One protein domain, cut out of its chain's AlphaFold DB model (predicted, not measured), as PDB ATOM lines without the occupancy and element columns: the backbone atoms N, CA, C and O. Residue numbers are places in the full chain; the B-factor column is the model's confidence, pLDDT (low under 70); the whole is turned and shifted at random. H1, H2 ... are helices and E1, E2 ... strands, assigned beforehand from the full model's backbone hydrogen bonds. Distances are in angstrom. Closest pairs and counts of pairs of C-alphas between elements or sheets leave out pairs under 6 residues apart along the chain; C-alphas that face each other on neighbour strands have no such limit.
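Overview. This is residues 13 to 115 of the 116 residues of a protein of Coprococcus sp. HPP0074 (UniProt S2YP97). The model is an elongated body with two ends: at one end a small parallel sheet of two strands, E1 and E2, is covered on one face by H2, with H1 beyond H2; at the other end H3 and H4 run side by side, opposite ways. The end of H4 meets the start of H1, and a long loop, residues 91 to 102, joins H3 to H4. The printed part has 103 residues, with four named helices and two named strands in the order H1, E1, H2, E2, H3, H4, and its class is mostly helix. It is compact, with a radius of gyration of the C-alphas of 14.5 A, and spans 44 by 28 by 22 A.

Along the chain. Find C-alpha 23 at (-22.768, 32.686, -39.055); from there H1 runs through residues 23 to 35, 18.0 A long. Next come E1, residues 41 to 45, 12.5 A, and H2, residues 47 to 59, 19.1 A. E2 follows at residues 64 to 69, 13.2 A, beginning at C-alpha 64 at (-10.020, 48.342, -41.304). H3 takes residues 78 to 90, 19.0 A. H4, residues 103 to 113, is 15.5 A long and ends at C-alpha 113 at (-20.125, 28.184, -41.639).

Arrangement. Begin with the sheet: E1 and E2 are parallel neighbours at 14 degrees, with N 43 and O 66 at 2.8 A and N 68 and O 43 at 2.8 A, both within hydrogen-bond range. E1, H2 and E2 form a strand-helix-strand unit, two parallel neighbour strands with a helix between them along the chain, and its crossover is right-handed. Look at Gly 45 of E1 and Ala 53 of H2, whose C-alphas are the closest of that pair at 5.7 A; for H2 and E2 the closest are those of Gly 50 and Ile 69, 5.6 A. H1 and H2 only just touch, with 3 pairs of C-alphas within 8 A, the closest those of Tyr 27 and Ile 52 at 6.3 A, in a steep tilt of 63 degrees, the same way. H1 touches H4 with residues 23 to 24 alone; the closest C-alphas are those of Tyr 23 and Ser 112, 5.5 A, and the lines are about perpendicular at 85 degrees. H3 and H4 are a helical hairpin at a shallow tilt of 11 degrees, opposite ways; they only just touch, with 3 pairs of C-alphas within 8 A, the closest those of Asn 85 and Phe 107 at 7.3 A. H2 and H3 are apart, and so are H2 and H4. In H1, H2, H3 and H4 every O i to N i+4 pair is within hydrogen-bond range.

Size, cuts and confidence. Look from Gly 39 to Phe 90 for the two C-alphas farthest apart, 44.8 A. The printed part has no cut. The link from H3 to H4, 12 residues, is long, and the one from E2 to H3, 8 residues, is short. The mean pLDDT of the printed part is 90.5, that of H3 is 82, and no printed residue is under 70.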
ATOM      1  N   CYS A  13     -20.416  35.175 -28.243       90.75
ATOM      2  CA  CYS A  13     -21.772  34.867 -27.795       90.75
ATOM      3  C   CYS A  13     -22.496  36.092 -27.221       90.75
ATOM      4  O   CYS A  13     -23.708  36.214 -27.362       90.75
ATOM      5  N   SER A  14     -21.757  37.031 -26.622       91.19
ATOM      6  CA  SER A  14     -22.335  38.259 -26.073       91.19
ATOM      7  C   SER A  14     -22.758  39.222 -27.181       91.19
ATOM      8  O   SER A  14     -23.785  39.885 -27.048       91.19
ATOM      9  N   ILE A  15     -22.018  39.275 -28.297       93.56
ATOM     10  CA  ILE A  15     -22.391  40.135 -29.432       93.56
ATOM     11  C   ILE A  15     -23.638  39.639 -30.166       93.56
ATOM     12  O   ILE A  15     -24.386  40.480 -30.645       93.56
ATOM     13  N   LEU A  16     -23.926  38.328 -30.185       92.56
ATOM     14  CA  LEU A  16     -25.159  37.777 -30.779       92.56
ATOM     15  C   LEU A  16     -26.444  38.324 -30.154       92.56
ATOM     16  O   LEU A  16     -27.512  38.184 -30.742       92.56
ATOM     17  N   ASN A  17     -26.369  38.903 -28.951       87.00
ATOM     18  CA  ASN A  17     -27.485  39.598 -28.310       87.00
ATOM     19  C   ASN A  17     -28.783  38.756 -28.230       87.00
ATOM     20  O   ASN A  17     -29.887  39.260 -28.427       87.00
ATOM     21  N   GLY A  18     -28.643  37.449 -27.971       87.00
ATOM     22  CA  GLY A  18     -29.760  36.505 -27.845       87.00
ATOM     23  C   GLY A  18     -30.310  35.941 -29.162       87.00
ATOM     24  O   GLY A  18     -31.286  35.194 -29.124       87.00
ATOM     25  N   GLN A  19     -29.710  36.270 -30.310       92.44
ATOM     26  CA  GLN A  19     -30.041  35.656 -31.598       92.44
ATOM     27  C   GLN A  19     -29.507  34.220 -31.702       92.44
ATOM     28  O   GLN A  19     -28.564  33.838 -31.005       92.44
ATOM     29  N   ASP A  20     -30.080  33.435 -32.619       93.31
ATOM     30  CA  ASP A  20     -29.564  32.105 -32.944       93.31
ATOM     31  C   ASP A  20     -28.099  32.197 -33.393       93.31
ATOM     32  O   ASP A  20     -27.751  33.050 -34.214       93.31
ATOM     33  N   ALA A  21     -27.257  31.283 -32.903       94.12
ATOM     34  CA  ALA A  21     -25.833  31.211 -33.224       94.12
ATOM     35  C   ALA A  21     -25.579  30.689 -34.650       94.12
ATOM     36  O   ALA A  21     -25.011  29.619 -34.850       94.12
ATOM     37  N   THR A  22     -26.023  31.430 -35.660       94.88
ATOM     38  CA  THR A  22     -25.670  31.217 -37.066       94.88
ATOM     39  C   THR A  22     -24.556  32.173 -37.474       94.88
ATOM     40  O   THR A  22     -24.367  33.222 -36.857       94.88
ATOM     41  N   TYR A  23     -23.809  31.821 -38.521       94.44
ATOM     42  CA  TYR A  23     -22.768  32.686 -39.055       94.44
ATOM     43  C   TYR A  23     -23.332  34.037 -39.491       94.44
ATOM     44  O   TYR A  23     -22.737  35.064 -39.195       94.44
ATOM     45  N   GLU A  24     -24.486  34.036 -40.156       95.25
ATOM     46  CA  GLU A  24     -25.136  35.244 -40.650       95.25
ATOM     47  C   GLU A  24     -25.490  36.189 -39.499       95.25
ATOM     48  O   GLU A  24     -25.099  37.352 -39.536       95.25
ATOM     49  N   ASN A  25     -26.142  35.681 -38.447       96.94
ATOM     50  CA  ASN A  25     -26.489  36.498 -37.284       96.94
ATOM     51  C   ASN A  25     -25.230  37.008 -36.582       96.94
ATOM     52  O   ASN A  25     -25.114  38.202 -36.330       96.94
ATOM     53  N   LEU A  26     -24.258  36.123 -36.328       96.50
ATOM     54  CA  LEU A  26     -23.005  36.489 -35.668       96.50
ATOM     55  C   LEU A  26     -22.246  37.565 -36.451       96.50
ATOM     56  O   LEU A  26     -21.718  38.505 -35.859       96.50
ATOM     57  N   TYR A  27     -22.205  37.437 -37.776       97.00
ATOM     58  CA  TYR A  27     -21.565  38.406 -38.650       97.00
ATOM     59  C   TYR A  27     -22.304  39.746 -38.636       97.00
ATOM     60  O   TYR A  27     -21.668  40.779 -38.447       97.00
ATOM     61  N   THR A  28     -23.637  39.747 -38.744       97.12
ATOM     62  CA  THR A  28     -24.446  40.970 -38.631       97.12
ATOM     63  C   THR A  28     -24.217  41.670 -37.292       97.12
ATOM     64  O   THR A  28     -23.925  42.867 -37.277       97.12
ATOM     65  N   SER A  29     -24.253  40.945 -36.171       97.31
ATOM     66  CA  SER A  29     -23.997  41.544 -34.859       97.31
ATOM     67  C   SER A  29     -22.561  42.061 -34.722       97.31
ATOM     68  O   SER A  29     -22.329  43.101 -34.106       97.31
ATOM     69  N   PHE A  30     -21.581  41.370 -35.313       97.12
ATOM     70  CA  PHE A  30     -20.191  41.824 -35.337       97.12
ATOM     71  C   PHE A  30     -20.011  43.104 -36.166       97.12
ATOM     72  O   PHE A  30     -19.274  44.004 -35.754       97.12
ATOM     73  N   VAL A  31     -20.712  43.221 -37.297       97.56
ATOM     74  CA  VAL A  31     -20.733  44.442 -38.113       97.56
ATOM     75  C   VAL A  31     -21.292  45.611 -37.304       97.56
ATOM     76  O   VAL A  31     -20.662  46.668 -37.234       97.56
ATOM     77  N   GLU A  32     -22.437  45.421 -36.643       96.50
ATOM     78  CA  GLU A  32     -23.026  46.439 -35.768       96.50
ATOM     79  C   GLU A  32     -22.084  46.836 -34.629       96.50
ATOM     80  O   GLU A  32     -21.968  48.020 -34.309       96.50
ATOM     81  N   TYR A  33     -21.397  45.861 -34.032       96.06
ATOM     82  CA  TYR A  33     -20.412  46.098 -32.986       96.06
ATOM     83  C   TYR A  33     -19.261  46.982 -33.484       96.06
ATOM     84  O   TYR A  33     -18.960  48.005 -32.867       96.06
ATOM     85  N   CYS A  34     -18.654  46.638 -34.622       95.88
ATOM     86  CA  CYS A  34     -17.519  47.378 -35.175       95.88
ATOM     87  C   CYS A  34     -17.902  48.786 -35.653       95.88
ATOM     88  O   CYS A  34     -17.119  49.725 -35.514       95.88
ATOM     89  N   ASN A  35     -19.121  48.965 -36.167       91.94
ATOM     90  CA  ASN A  35     -19.595  50.262 -36.654       91.94
ATOM     91  C   ASN A  35     -19.837  51.287 -35.535       91.94
ATOM     92  O   ASN A  35     -19.891  52.481 -35.821       91.94
ATOM     93  N   ARG A  36     -19.938  50.850 -34.272       93.25
ATOM     94  CA  ARG A  36     -20.011  51.741 -33.098       93.25
ATOM     95  C   ARG A  36     -18.654  52.314 -32.687       93.25
ATOM     96  O   ARG A  36     -18.612  53.196 -31.837       93.25
ATOM     97  N   ILE A  37     -17.555  51.795 -33.235       93.81
ATOM     98  CA  ILE A  37     -16.202  52.263 -32.935       93.81
ATOM     99  C   ILE A  37     -15.881  53.416 -33.881       93.81
ATOM    100  O   ILE A  37     -16.017  53.267 -35.093       93.81
ATOM    101  N   ASP A  38     -15.435  54.555 -33.362       92.19
ATOM    102  CA  ASP A  38     -15.043  55.696 -34.193       92.19
ATOM    103  C   ASP A  38     -13.700  55.456 -34.904       92.19
ATOM    104  O   ASP A  38     -12.792  54.817 -34.376       92.19
ATOM    105  N   GLY A  39     -13.552  56.000 -36.117       93.19
ATOM    106  CA  GLY A  39     -12.310  55.888 -36.893       93.19
ATOM    107  C   GLY A  39     -12.046  54.488 -37.459       93.19
ATOM    108  O   GLY A  39     -12.972  53.691 -37.615       93.19
ATOM    109  N   GLN A  40     -10.795  54.213 -37.834       95.81
ATOM    110  CA  GLN A  40     -10.384  52.908 -38.357       95.81
ATOM    111  C   GLN A  40      -9.962  51.961 -37.231       95.81
ATOM    112  O   GLN A  40      -9.358  52.390 -36.250       95.81
ATOM    113  N   ILE A  41     -10.205  50.665 -37.418       95.81
ATOM    114  CA  ILE A  41      -9.918  49.623 -36.432       95.81
ATOM    115  C   ILE A  41      -8.796  48.686 -36.890       95.81
ATOM    116  O   ILE A  41      -8.622  48.412 -38.079       95.81
ATOM    117  N   HIS A  42      -8.032  48.177 -35.925       96.75
ATOM    118  CA  HIS A  42      -7.090  47.079 -36.121       96.75
ATOM    119  C   HIS A  42      -7.774  45.781 -35.682       96.75
ATOM    120  O   HIS A  42      -8.122  45.634 -34.512       96.75
ATOM    121  N   LEU A  43      -7.986  44.850 -36.609       96.69
ATOM    122  CA  LEU A  43      -8.684  43.595 -36.346       96.69
ATOM    123  C   LEU A  43      -7.702  42.444 -36.171       96.69
ATOM    124  O   LEU A  43      -6.841  42.214 -37.020       96.69
ATOM    125  N   VAL A  44      -7.878  41.689 -35.088       96.25
ATOM    126  CA  VAL A  44      -7.149  40.448 -34.822       96.25
ATOM    127  C   VAL A  44      -8.156  39.309 -34.749       96.25
ATOM    128  O   VAL A  44      -9.049  39.318 -33.906       96.25
ATOM    129  N   GLY A  45      -8.020  38.331 -35.638       94.56
ATOM    130  CA  GLY A  45      -8.913  37.184 -35.730       94.56
ATOM    131  C   GLY A  45      -8.184  35.862 -35.499       94.56
ATOM    132  O   GLY A  45      -7.149  35.595 -36.110       94.56
ATOM    133  N   LEU A  46      -8.752  35.021 -34.633       91.88
ATOM    134  CA  LEU A  46      -8.309  33.649 -34.346       91.88
ATOM    135  C   LEU A  46      -9.431  32.665 -34.713       91.88
ATOM    136  O   LEU A  46     -10.589  33.064 -34.648       91.88
ATOM    137  N   PRO A  47      -9.135  31.401 -35.073       88.75
ATOM    138  CA  PRO A  47      -9.933  30.523 -35.938       88.75
ATOM    139  C   PRO A  47     -11.264  31.086 -36.470       88.75
ATOM    140  O   PRO A  47     -11.291  31.640 -37.568       88.75
ATOM    141  N   LEU A  48     -12.348  31.002 -35.696       89.50
ATOM    142  CA  LEU A  48     -13.665  31.550 -36.042       89.50
ATOM    143  C   LEU A  48     -13.658  33.076 -36.245       89.50
ATOM    144  O   LEU A  48     -14.136  33.572 -37.260       89.50
ATOM    145  N   GLY A  49     -13.082  33.818 -35.300       93.38
ATOM    146  CA  GLY A  49     -12.914  35.266 -35.382       93.38
ATOM    147  C   GLY A  49     -12.099  35.710 -36.597       93.38
ATOM    148  O   GLY A  49     -12.340  36.791 -37.113       93.38
ATOM    149  N   GLY A  50     -11.189  34.879 -37.116       94.31
ATOM    150  CA  GLY A  50     -10.499  35.186 -38.371       94.31
ATOM    151  C   GLY A  50     -11.403  35.119 -39.598       94.31
ATOM    152  O   GLY A  50     -11.251  35.952 -40.482       94.31
ATOM    153  N   ILE A  51     -12.374  34.198 -39.645       93.38
ATOM    154  CA  ILE A  51     -13.360  34.139 -40.742       93.38
ATOM    155  C   ILE A  51     -14.199  35.422 -40.731       93.38
ATOM    156  O   ILE A  51     -14.307  36.109 -41.743       93.38
ATOM    157  N   ILE A  52     -14.706  35.784 -39.551       95.25
ATOM    158  CA  ILE A  52     -15.507  36.992 -39.325       95.25
ATOM    159  C   ILE A  52     -14.705  38.254 -39.685       95.25
ATOM    160  O   ILE A  52     -15.203  39.118 -40.404       95.25
ATOM    161  N   ALA A  53     -13.451  38.348 -39.231       96.06
ATOM    162  CA  ALA A  53     -12.591  39.502 -39.482       96.06
ATOM    163  C   ALA A  53     -12.204  39.643 -40.964       96.06
ATOM    164  O   ALA A  53     -12.151  40.763 -41.466       96.06
ATOM    165  N   MET A  54     -11.964  38.532 -41.672       95.19
ATOM    166  CA  MET A  54     -11.717  38.553 -43.118       95.19
ATOM    167  C   MET A  54     -12.943  39.054 -43.884       95.19
ATOM    168  O   MET A  54     -12.797  39.945 -44.715       95.19
ATOM    169  N   ASN A  55     -14.140  38.545 -43.576       95.38
ATOM    170  CA  ASN A  55     -15.364  39.024 -44.222       95.38
ATOM    171  C   ASN A  55     -15.611  40.508 -43.930       95.38
ATOM    172  O   ASN A  55     -15.877  41.271 -44.853       95.38
ATOM    173  N   TYR A  56     -15.426  40.941 -42.680       97.25
ATOM    174  CA  TYR A  56     -15.596  42.348 -42.316       97.25
ATOM    175  C   TYR A  56     -14.620  43.259 -43.067       97.25
ATOM    176  O   TYR A  56     -15.005  44.324 -43.539       97.25
ATOM    177  N   ALA A  57     -13.361  42.840 -43.215       96.88
ATOM    178  CA  ALA A  57     -12.369  43.596 -43.972       96.88
ATOM    179  C   ALA A  57     -12.686  43.667 -45.477       96.88
ATOM    180  O   ALA A  57     -12.318  44.650 -46.116       96.88
ATOM    181  N   LEU A  58     -13.362  42.657 -46.036       96.25
ATOM    182  CA  LEU A  58     -13.838  42.677 -47.422       96.25
ATOM    183  C   LEU A  58     -15.022  43.635 -47.607       96.25
ATOM    184  O   LEU A  58     -15.039  44.384 -48.581       96.25
ATOM    185  N   ASP A  59     -15.978  43.634 -46.675       97.69
ATOM    186  CA  ASP A  59     -17.187  44.463 -46.767       97.69
ATOM    187  C   ASP A  59     -16.933  45.931 -46.369       97.69
ATOM    188  O   ASP A  59     -17.560  46.843 -46.912       97.69
ATOM    189  N   PHE A  60     -16.000  46.181 -45.443       97.62
ATOM    190  CA  PHE A  60     -15.695  47.506 -44.884       97.62
ATOM    191  C   PHE A  60     -14.187  47.834 -44.926       97.62
ATOM    192  O   PHE A  60     -13.598  48.152 -43.886       97.62
ATOM    193  N   PRO A  61     -13.531  47.811 -46.104       96.88
ATOM    194  CA  PRO A  61     -12.080  48.002 -46.210       96.88
ATOM    195  C   PRO A  61     -11.620  49.357 -45.657       96.88
ATOM    196  O   PRO A  61     -10.608  49.434 -44.969       96.88
ATOM    197  N   GLU A  62     -12.411  50.415 -45.852       96.75
ATOM    198  CA  GLU A  62     -12.114  51.761 -45.336       96.75
ATOM    199  C   GLU A  62     -12.120  51.839 -43.802       96.75
ATOM    200  O   GLU A  62     -11.498  52.721 -43.205       96.75
ATOM    201  N   LYS A  63     -12.820  50.905 -43.149       97.12
ATOM    202  CA  LYS A  63     -12.936  50.832 -41.694       97.12
ATOM    203  C   LYS A  63     -11.778  50.065 -41.063       97.12
ATOM    204  O   LYS A  63     -11.511  50.258 -39.880       97.12
ATOM    205  N   VAL A  64     -11.070  49.228 -41.821       97.56
ATOM    206  CA  VAL A  64     -10.020  48.342 -41.304       97.56
ATOM    207  C   VAL A  64      -8.639  48.875 -41.671       97.56
ATOM    208  O   VAL A  64      -8.220  48.840 -42.822       97.56
ATOM    209  N   LYS A  65      -7.876  49.313 -40.667       97.56
ATOM    210  CA  LYS A  65      -6.493  49.783 -40.858       97.56
ATOM    211  C   LYS A  65      -5.488  48.638 -40.944       97.56
ATOM    212  O   LYS A  65      -4.456  48.744 -41.602       97.56
ATOM    213  N   THR A  66      -5.734  47.551 -40.220       97.62
ATOM    214  CA  THR A  66      -4.871  46.363 -40.231       97.62
ATOM    215  C   THR A  66      -5.702  45.137 -39.914       97.62
ATOM    216  O   THR A  66      -6.562  45.191 -39.037       97.62
ATOM    217  N   LEU A  67      -5.403  44.032 -40.591       97.50
ATOM    218  CA  LEU A  67      -5.980  42.723 -40.331       97.50
ATOM    219  C   LEU A  67      -4.861  41.745 -39.961       97.50
ATOM    220  O   LEU A  67      -3.911  41.567 -40.721       97.50
ATOM    221  N   VAL A  68      -4.981  41.106 -38.801       97.06
ATOM    222  CA  VAL A  68      -4.070  40.064 -38.316       97.06
ATOM    223  C   VAL A  68      -4.860  38.772 -38.162       97.06
ATOM    224  O   VAL A  68      -5.846  38.730 -37.431       97.06
ATOM    225  N   ILE A  69      -4.419  37.709 -38.832       95.69
ATOM    226  CA  ILE A  69      -5.075  36.399 -38.807       95.69
ATOM    227  C   ILE A  69      -4.135  35.375 -38.179       95.69
ATOM    228  O   ILE A  69      -3.002  35.212 -38.629       95.69
ATOM    229  N   ILE A  70      -4.606  34.668 -37.151       94.00
ATOM    230  CA  ILE A  70      -3.810  33.686 -36.408       94.00
ATOM    231  C   ILE A  70      -4.525  32.337 -36.445       94.00
ATOM    232  O   ILE A  70      -5.553  32.142 -35.802       94.00
ATOM    233  N   GLY A  71      -3.974  31.381 -37.193       87.25
ATOM    234  CA  GLY A  71      -4.480  30.003 -37.212       87.25
ATOM    235  C   GLY A  71      -5.841  29.810 -37.896       87.25
ATOM    236  O   GLY A  71      -6.398  28.718 -37.818       87.25
ATOM    237  N   THR A  72      -6.377  30.825 -38.581       88.00
ATOM    238  CA  THR A  72      -7.569  30.674 -39.426       88.00
ATOM    239  C   THR A  72      -7.165  30.270 -40.841       88.00
ATOM    240  O   THR A  72      -6.334  30.943 -41.456       88.00
ATOM    241  N   PRO A  73      -7.745  29.198 -41.402       81.38
ATOM    242  CA  PRO A  73      -7.465  28.816 -42.775       81.38
ATOM    243  C   PRO A  73      -8.117  29.803 -43.754       81.38
ATOM    244  O   PRO A  73      -9.263  30.206 -43.574       81.38
ATOM    245  N   HIS A  74      -7.413  30.140 -44.837       76.50
ATOM    246  CA  HIS A  74      -7.937  30.998 -45.912       76.50
ATOM    247  C   HIS A  74      -9.169  30.398 -46.623       76.50
ATOM    248  O   HIS A  74     -10.006  31.124 -47.148       76.50
ATOM    249  N   LYS A  75      -9.298  29.065 -46.649       80.12
ATOM    250  CA  LYS A  75     -10.492  28.356 -47.133       80.12
ATOM    251  C   LYS A  75     -10.996  27.431 -46.047       80.12
ATOM    252  O   LYS A  75     -10.191  26.751 -45.416       80.12
ATOM    253  N   ILE A  76     -12.311  27.346 -45.886       79.69
ATOM    254  CA  ILE A  76     -12.920  26.443 -44.909       79.69
ATOM    255  C   ILE A  76     -12.618  24.995 -45.326       79.69
ATOM    256  O   ILE A  76     -13.059  24.557 -46.395       79.69
ATOM    257  N   PRO A  77     -11.872  24.224 -44.514       78.88
ATOM    258  CA  PRO A  77     -11.540  22.848 -44.840       78.88
ATOM    259  C   PRO A  77     -12.749  21.959 -44.524       78.88
ATOM    260  O   PRO A  77     -12.814  21.351 -43.459       78.88
ATOM    261  N   LYS A  78     -13.722  21.900 -45.446       79.44
ATOM    262  CA  LYS A  78     -15.038  21.256 -45.237       79.44
ATOM    263  C   LYS A  78     -14.931  19.849 -44.635       79.44
ATOM    264  O   LYS A  78     -15.606  19.563 -43.653       79.44
ATOM    265  N   VAL A  79     -14.002  19.033 -45.138       78.94
ATOM    266  CA  VAL A  79     -13.744  17.668 -44.643       78.94
ATOM    267  C   VAL A  79     -13.205  17.660 -43.208       78.94
ATOM    268  O   VAL A  79     -13.715  16.935 -42.359       78.94
ATOM    269  N   ALA A  80     -12.200  18.482 -42.896       78.94
ATOM    270  CA  ALA A  80     -11.656  18.552 -41.535       78.94
ATOM    271  C   ALA A  80     -12.707  19.067 -40.540       78.94
ATOM    272  O   ALA A  80     -12.814  18.567 -39.422       78.94
ATOM    273  N   PHE A  81     -13.529  20.021 -40.976       80.94
ATOM    274  CA  PHE A  81     -14.616  20.578 -40.183       80.94
ATOM    275  C   PHE A  81     -15.757  19.564 -39.959       80.94
ATOM    276  O   PHE A  81     -16.377  19.526 -38.899       80.94
ATOM    277  N   GLU A  82     -16.026  18.682 -40.925       79.06
ATOM    278  CA  GLU A  82     -16.932  17.543 -40.746       79.06
ATOM    279  C   GLU A  82     -16.419  16.547 -39.709       79.06
ATOM    280  O   GLU A  82     -17.180  16.167 -38.817       79.06
ATOM    281  N   ILE A  83     -15.135  16.190 -39.773       80.44
ATOM    282  CA  ILE A  83     -14.493  15.319 -38.780       80.44
ATOM    283  C   ILE A  83     -14.578  15.956 -37.387       80.44
ATOM    284  O   ILE A  83     -14.962  15.290 -36.426       80.44
ATOM    285  N   GLN A  84     -14.301  17.259 -37.279       81.06
ATOM    286  CA  GLN A  84     -14.442  18.005 -36.030       81.06
ATOM    287  C   GLN A  84     -15.882  17.962 -35.494       81.06
ATOM    288  O   GLN A  84     -16.081  17.693 -34.308       81.06
ATOM    289  N   ASN A  85     -16.893  18.157 -36.350       82.06
ATOM    290  CA  ASN A  85     -18.297  18.061 -35.944       82.06
ATOM    291  C   ASN A  85     -18.645  16.667 -35.406       82.06
ATOM    292  O   ASN A  85     -19.344  16.572 -34.400       82.06
ATOM    293  N   VAL A  86     -18.158  15.594 -36.039       83.12
ATOM    294  CA  VAL A  86     -18.370  14.222 -35.553       83.12
ATOM    295  C   VAL A  86     -17.739  14.042 -34.172       83.12
ATOM    296  O   VAL A  86     -18.402  13.568 -33.254       83.12
ATOM    297  N   ILE A  87     -16.499  14.498 -33.971       84.69
ATOM    298  CA  ILE A  87     -15.823  14.434 -32.664       84.69
ATOM    299  C   ILE A  87     -16.631  15.187 -31.590       84.69
ATOM    300  O   ILE A  87     -16.882  14.655 -30.507       84.69
ATOM    301  N   PHE A  88     -17.122  16.389 -31.902       85.62
ATOM    302  CA  PHE A  88     -17.945  17.186 -30.988       85.62
ATOM    303  C   PHE A  88     -19.283  16.523 -30.636       85.62
ATOM    304  O   PHE A  88     -19.831  16.770 -29.556       85.62
ATOM    305  N   GLN A  89     -19.824  15.655 -31.500       86.44
ATOM    306  CA  GLN A  89     -21.053  14.919 -31.186       86.44
ATOM    307  C   GLN A  89     -20.814  13.936 -30.040       86.44
ATOM    308  O   GLN A  89     -21.663  13.842 -29.149       86.44
ATOM    309  N   PHE A  90     -19.638  13.307 -30.001       88.69
ATOM    310  CA  PHE A  90     -19.238  12.374 -28.946       88.69
ATOM    311  C   PHE A  90     -18.780  13.058 -27.650       88.69
ATOM    312  O   PHE A  90     -18.756  12.418 -26.601       88.69
ATOM    313  N   PHE A  91     -18.466  14.356 -27.677       88.12
ATOM    314  CA  PHE A  91     -18.044  15.077 -26.475       88.12
ATOM    315  C   PHE A  91     -19.193  15.280 -25.469       88.12
ATOM    316  O   PHE A  91     -20.324  15.611 -25.861       88.12
ATOM    317  N   PRO A  92     -18.927  15.129 -24.157       88.31
ATOM    318  CA  PRO A  92     -19.924  15.374 -23.125       88.31
ATOM    319  C   PRO A  92     -20.249  16.869 -23.024       88.31
ATOM    320  O   PRO A  92     -19.409  17.728 -23.283       88.31
ATOM    321  N   LYS A  93     -21.477  17.198 -22.590       85.31
ATOM    322  CA  LYS A  93     -21.933  18.596 -22.435       85.31
ATOM    323  C   LYS A  93     -21.048  19.423 -21.491       85.31
ATOM    324  O   LYS A  93     -21.044  20.641 -21.601       85.31
ATOM    325  N   SER A  94     -20.318  18.783 -20.575       87.88
ATOM    326  CA  SER A  94     -19.395  19.451 -19.651       87.88
ATOM    327  C   SER A  94     -18.270  20.202 -20.362       87.88
ATOM    328  O   SER A  94     -17.929  21.285 -19.910       87.88
ATOM    329  N   VAL A  95     -17.760  19.687 -21.486       86.69
ATOM    330  CA  VAL A  95     -16.688  20.339 -22.267       86.69
ATOM    331  C   VAL A  95     -17.146  21.688 -22.827       86.69
ATOM    332  O   VAL A  95     -16.371  22.632 -22.901       86.69
ATOM    333  N   PHE A  96     -18.429  21.806 -23.163       86.62
ATOM    334  CA  PHE A  96     -19.001  23.028 -23.727       86.62
ATOM    335  C   PHE A  96     -19.310  24.098 -22.671       86.62
ATOM    336  O   PHE A  96     -19.666  25.209 -23.036       86.62
ATOM    337  N   LYS A  97     -19.186  23.797 -21.369       82.56
ATOM    338  CA  LYS A  97     -19.394  24.800 -20.308       82.56
ATOM    339  C   LYS A  97     -18.252  25.810 -20.212       82.56
ATOM    340  O   LYS A  97     -18.464  26.900 -19.700       82.56
ATOM    341  N   GLU A  98     -17.063  25.429 -20.668       80.62
ATOM    342  CA  GLU A  98     -15.872  26.287 -20.697       80.62
ATOM    343  C   GLU A  98     -15.709  27.004 -22.049       80.62
ATOM    344  O   GLU A  98     -14.780  27.785 -22.232       80.62
ATOM    345  N   MET A  99     -16.601  26.737 -23.008       84.56
ATOM    346  CA  MET A  99     -16.592  27.354 -24.332       84.56
ATOM    347  C   MET A  99     -17.518  28.572 -24.383       84.56
ATOM    348  O   MET A  99     -18.511  28.640 -23.665       84.56
ATOM    349  N   ALA A 100     -17.229  29.502 -25.300       84.75
ATOM    350  CA  ALA A 100     -18.084  30.665 -25.548       84.75
ATOM    351  C   ALA A 100     -19.496  30.281 -26.034       84.75
ATOM    352  O   ALA A 100     -20.453  31.006 -25.779       84.75
ATOM    353  N   PHE A 101     -19.627  29.137 -26.718       88.06
ATOM    354  CA  PHE A 101     -20.892  28.596 -27.213       88.06
ATOM    355  C   PHE A 101     -21.194  27.253 -26.564       88.06
ATOM    356  O   PHE A 101     -20.310  26.402 -26.431       88.06
ATOM    357  N   ASP A 102     -22.464  27.027 -26.229       90.62
ATOM    358  CA  ASP A 102     -22.899  25.718 -25.764       90.62
ATOM    359  C   ASP A 102     -22.852  24.678 -26.903       90.62
ATOM    360  O   ASP A 102     -22.542  24.977 -28.062       90.62
ATOM    361  N   LYS A 103     -23.160  23.414 -26.590       89.19
ATOM    362  CA  LYS A 103     -23.130  22.343 -27.595       89.19
ATOM    363  C   LYS A 103     -24.079  22.624 -28.765       89.19
ATOM    364  O   LYS A 103     -23.694  22.398 -29.908       89.19
ATOM    365  N   LYS A 104     -25.305  23.082 -28.499       89.94
ATOM    366  CA  LYS A 104     -26.326  23.332 -29.528       89.94
ATOM    367  C   LYS A 104     -25.866  24.461 -30.453       89.94
ATOM    368  O   LYS A 104     -25.887  24.287 -31.671       89.94
ATOM    369  N   ASP A 105     -25.397  25.555 -29.873       90.81
ATOM    370  CA  ASP A 105     -24.968  26.749 -30.593       90.81
ATOM    371  C   ASP A 105     -23.673  26.506 -31.371       90.81
ATOM    372  O   ASP A 105     -23.553  26.927 -32.519       90.81
ATOM    373  N   THR A 106     -22.750  25.709 -30.824       89.00
ATOM    374  CA  THR A 106     -21.549  25.258 -31.548       89.00
ATOM    375  C   THR A 106     -21.921  24.512 -32.835       89.00
ATOM    376  O   THR A 106     -21.321  24.742 -33.888       89.00
ATOM    377  N   PHE A 107     -22.931  23.634 -32.789       90.00
ATOM    378  CA  PHE A 107     -23.404  22.931 -33.986       90.00
ATOM    379  C   PHE A 107     -24.148  23.843 -34.961       90.00
ATOM    380  O   PHE A 107     -23.952  23.704 -36.170       90.00
ATOM    381  N   ALA A 108     -24.988  24.757 -34.469       90.44
ATOM    382  CA  ALA A 108     -25.689  25.728 -35.311       90.44
ATOM    383  C   ALA A 108     -24.696  26.608 -36.088       90.44
ATOM    384  O   ALA A 108     -24.793  26.746 -37.315       90.44
ATOM    385  N   LEU A 109     -23.670  27.096 -35.393       90.19
ATOM    386  CA  LEU A 109     -22.640  27.942 -35.973       90.19
ATOM    387  C   LEU A 109     -21.776  27.153 -36.954       90.19
ATOM    388  O   LEU A 109     -21.549  27.579 -38.083       90.19
ATOM    389  N   GLY A 110     -21.365  25.940 -36.580       87.75
ATOM    390  CA  GLY A 110     -20.594  25.095 -37.481       87.75
ATOM    391  C   GLY A 110     -21.353  24.724 -38.759       87.75
ATOM    392  O   GLY A 110     -20.780  24.725 -39.847       87.75
ATOM    393  N   ASN A 111     -22.651  24.438 -38.667       87.50
ATOM    394  CA  ASN A 111     -23.455  24.074 -39.834       87.50
ATOM    395  C   ASN A 111     -23.732  25.254 -40.776       87.50
ATOM    396  O   ASN A 111     -23.880  25.029 -41.977       87.50
ATOM    397  N   SER A 112     -23.805  26.483 -40.262       90.25
ATOM    398  CA  SER A 112     -23.929  27.686 -41.097       90.25
ATOM    399  C   SER A 112     -22.599  28.034 -41.776       90.25
ATOM    400  O   SER A 112     -22.584  28.227 -42.987       90.25
ATOM    401  N   ILE A 113     -21.467  27.952 -41.064       87.94
ATOM    402  CA  ILE A 113     -20.125  28.184 -41.639       87.94
ATOM    403  C   ILE A 113     -19.808  27.213 -42.782       87.94
ATOM    404  O   ILE A 113     -19.239  27.617 -43.788       87.94
ATOM    405  N   LYS A 114     -20.200  25.935 -42.686       82.19
ATOM    406  CA  LYS A 114     -19.988  24.950 -43.769       82.19
ATOM    407  C   LYS A 114     -20.583  25.357 -45.126       82.19
ATOM    408  O   LYS A 114     -20.162  24.819 -46.156       82.19
ATOM    409  N   LYS A 115     -21.599  26.228 -45.121       78.06
ATOM    410  CA  LYS A 115     -22.303  26.684 -46.327       78.06
ATOM    411  C   LYS A 115     -21.569  27.809 -47.060       78.06
ATOM    412  O   LYS A 115     -21.911  28.059 -48.212       78.06
TER     413      LYS A 115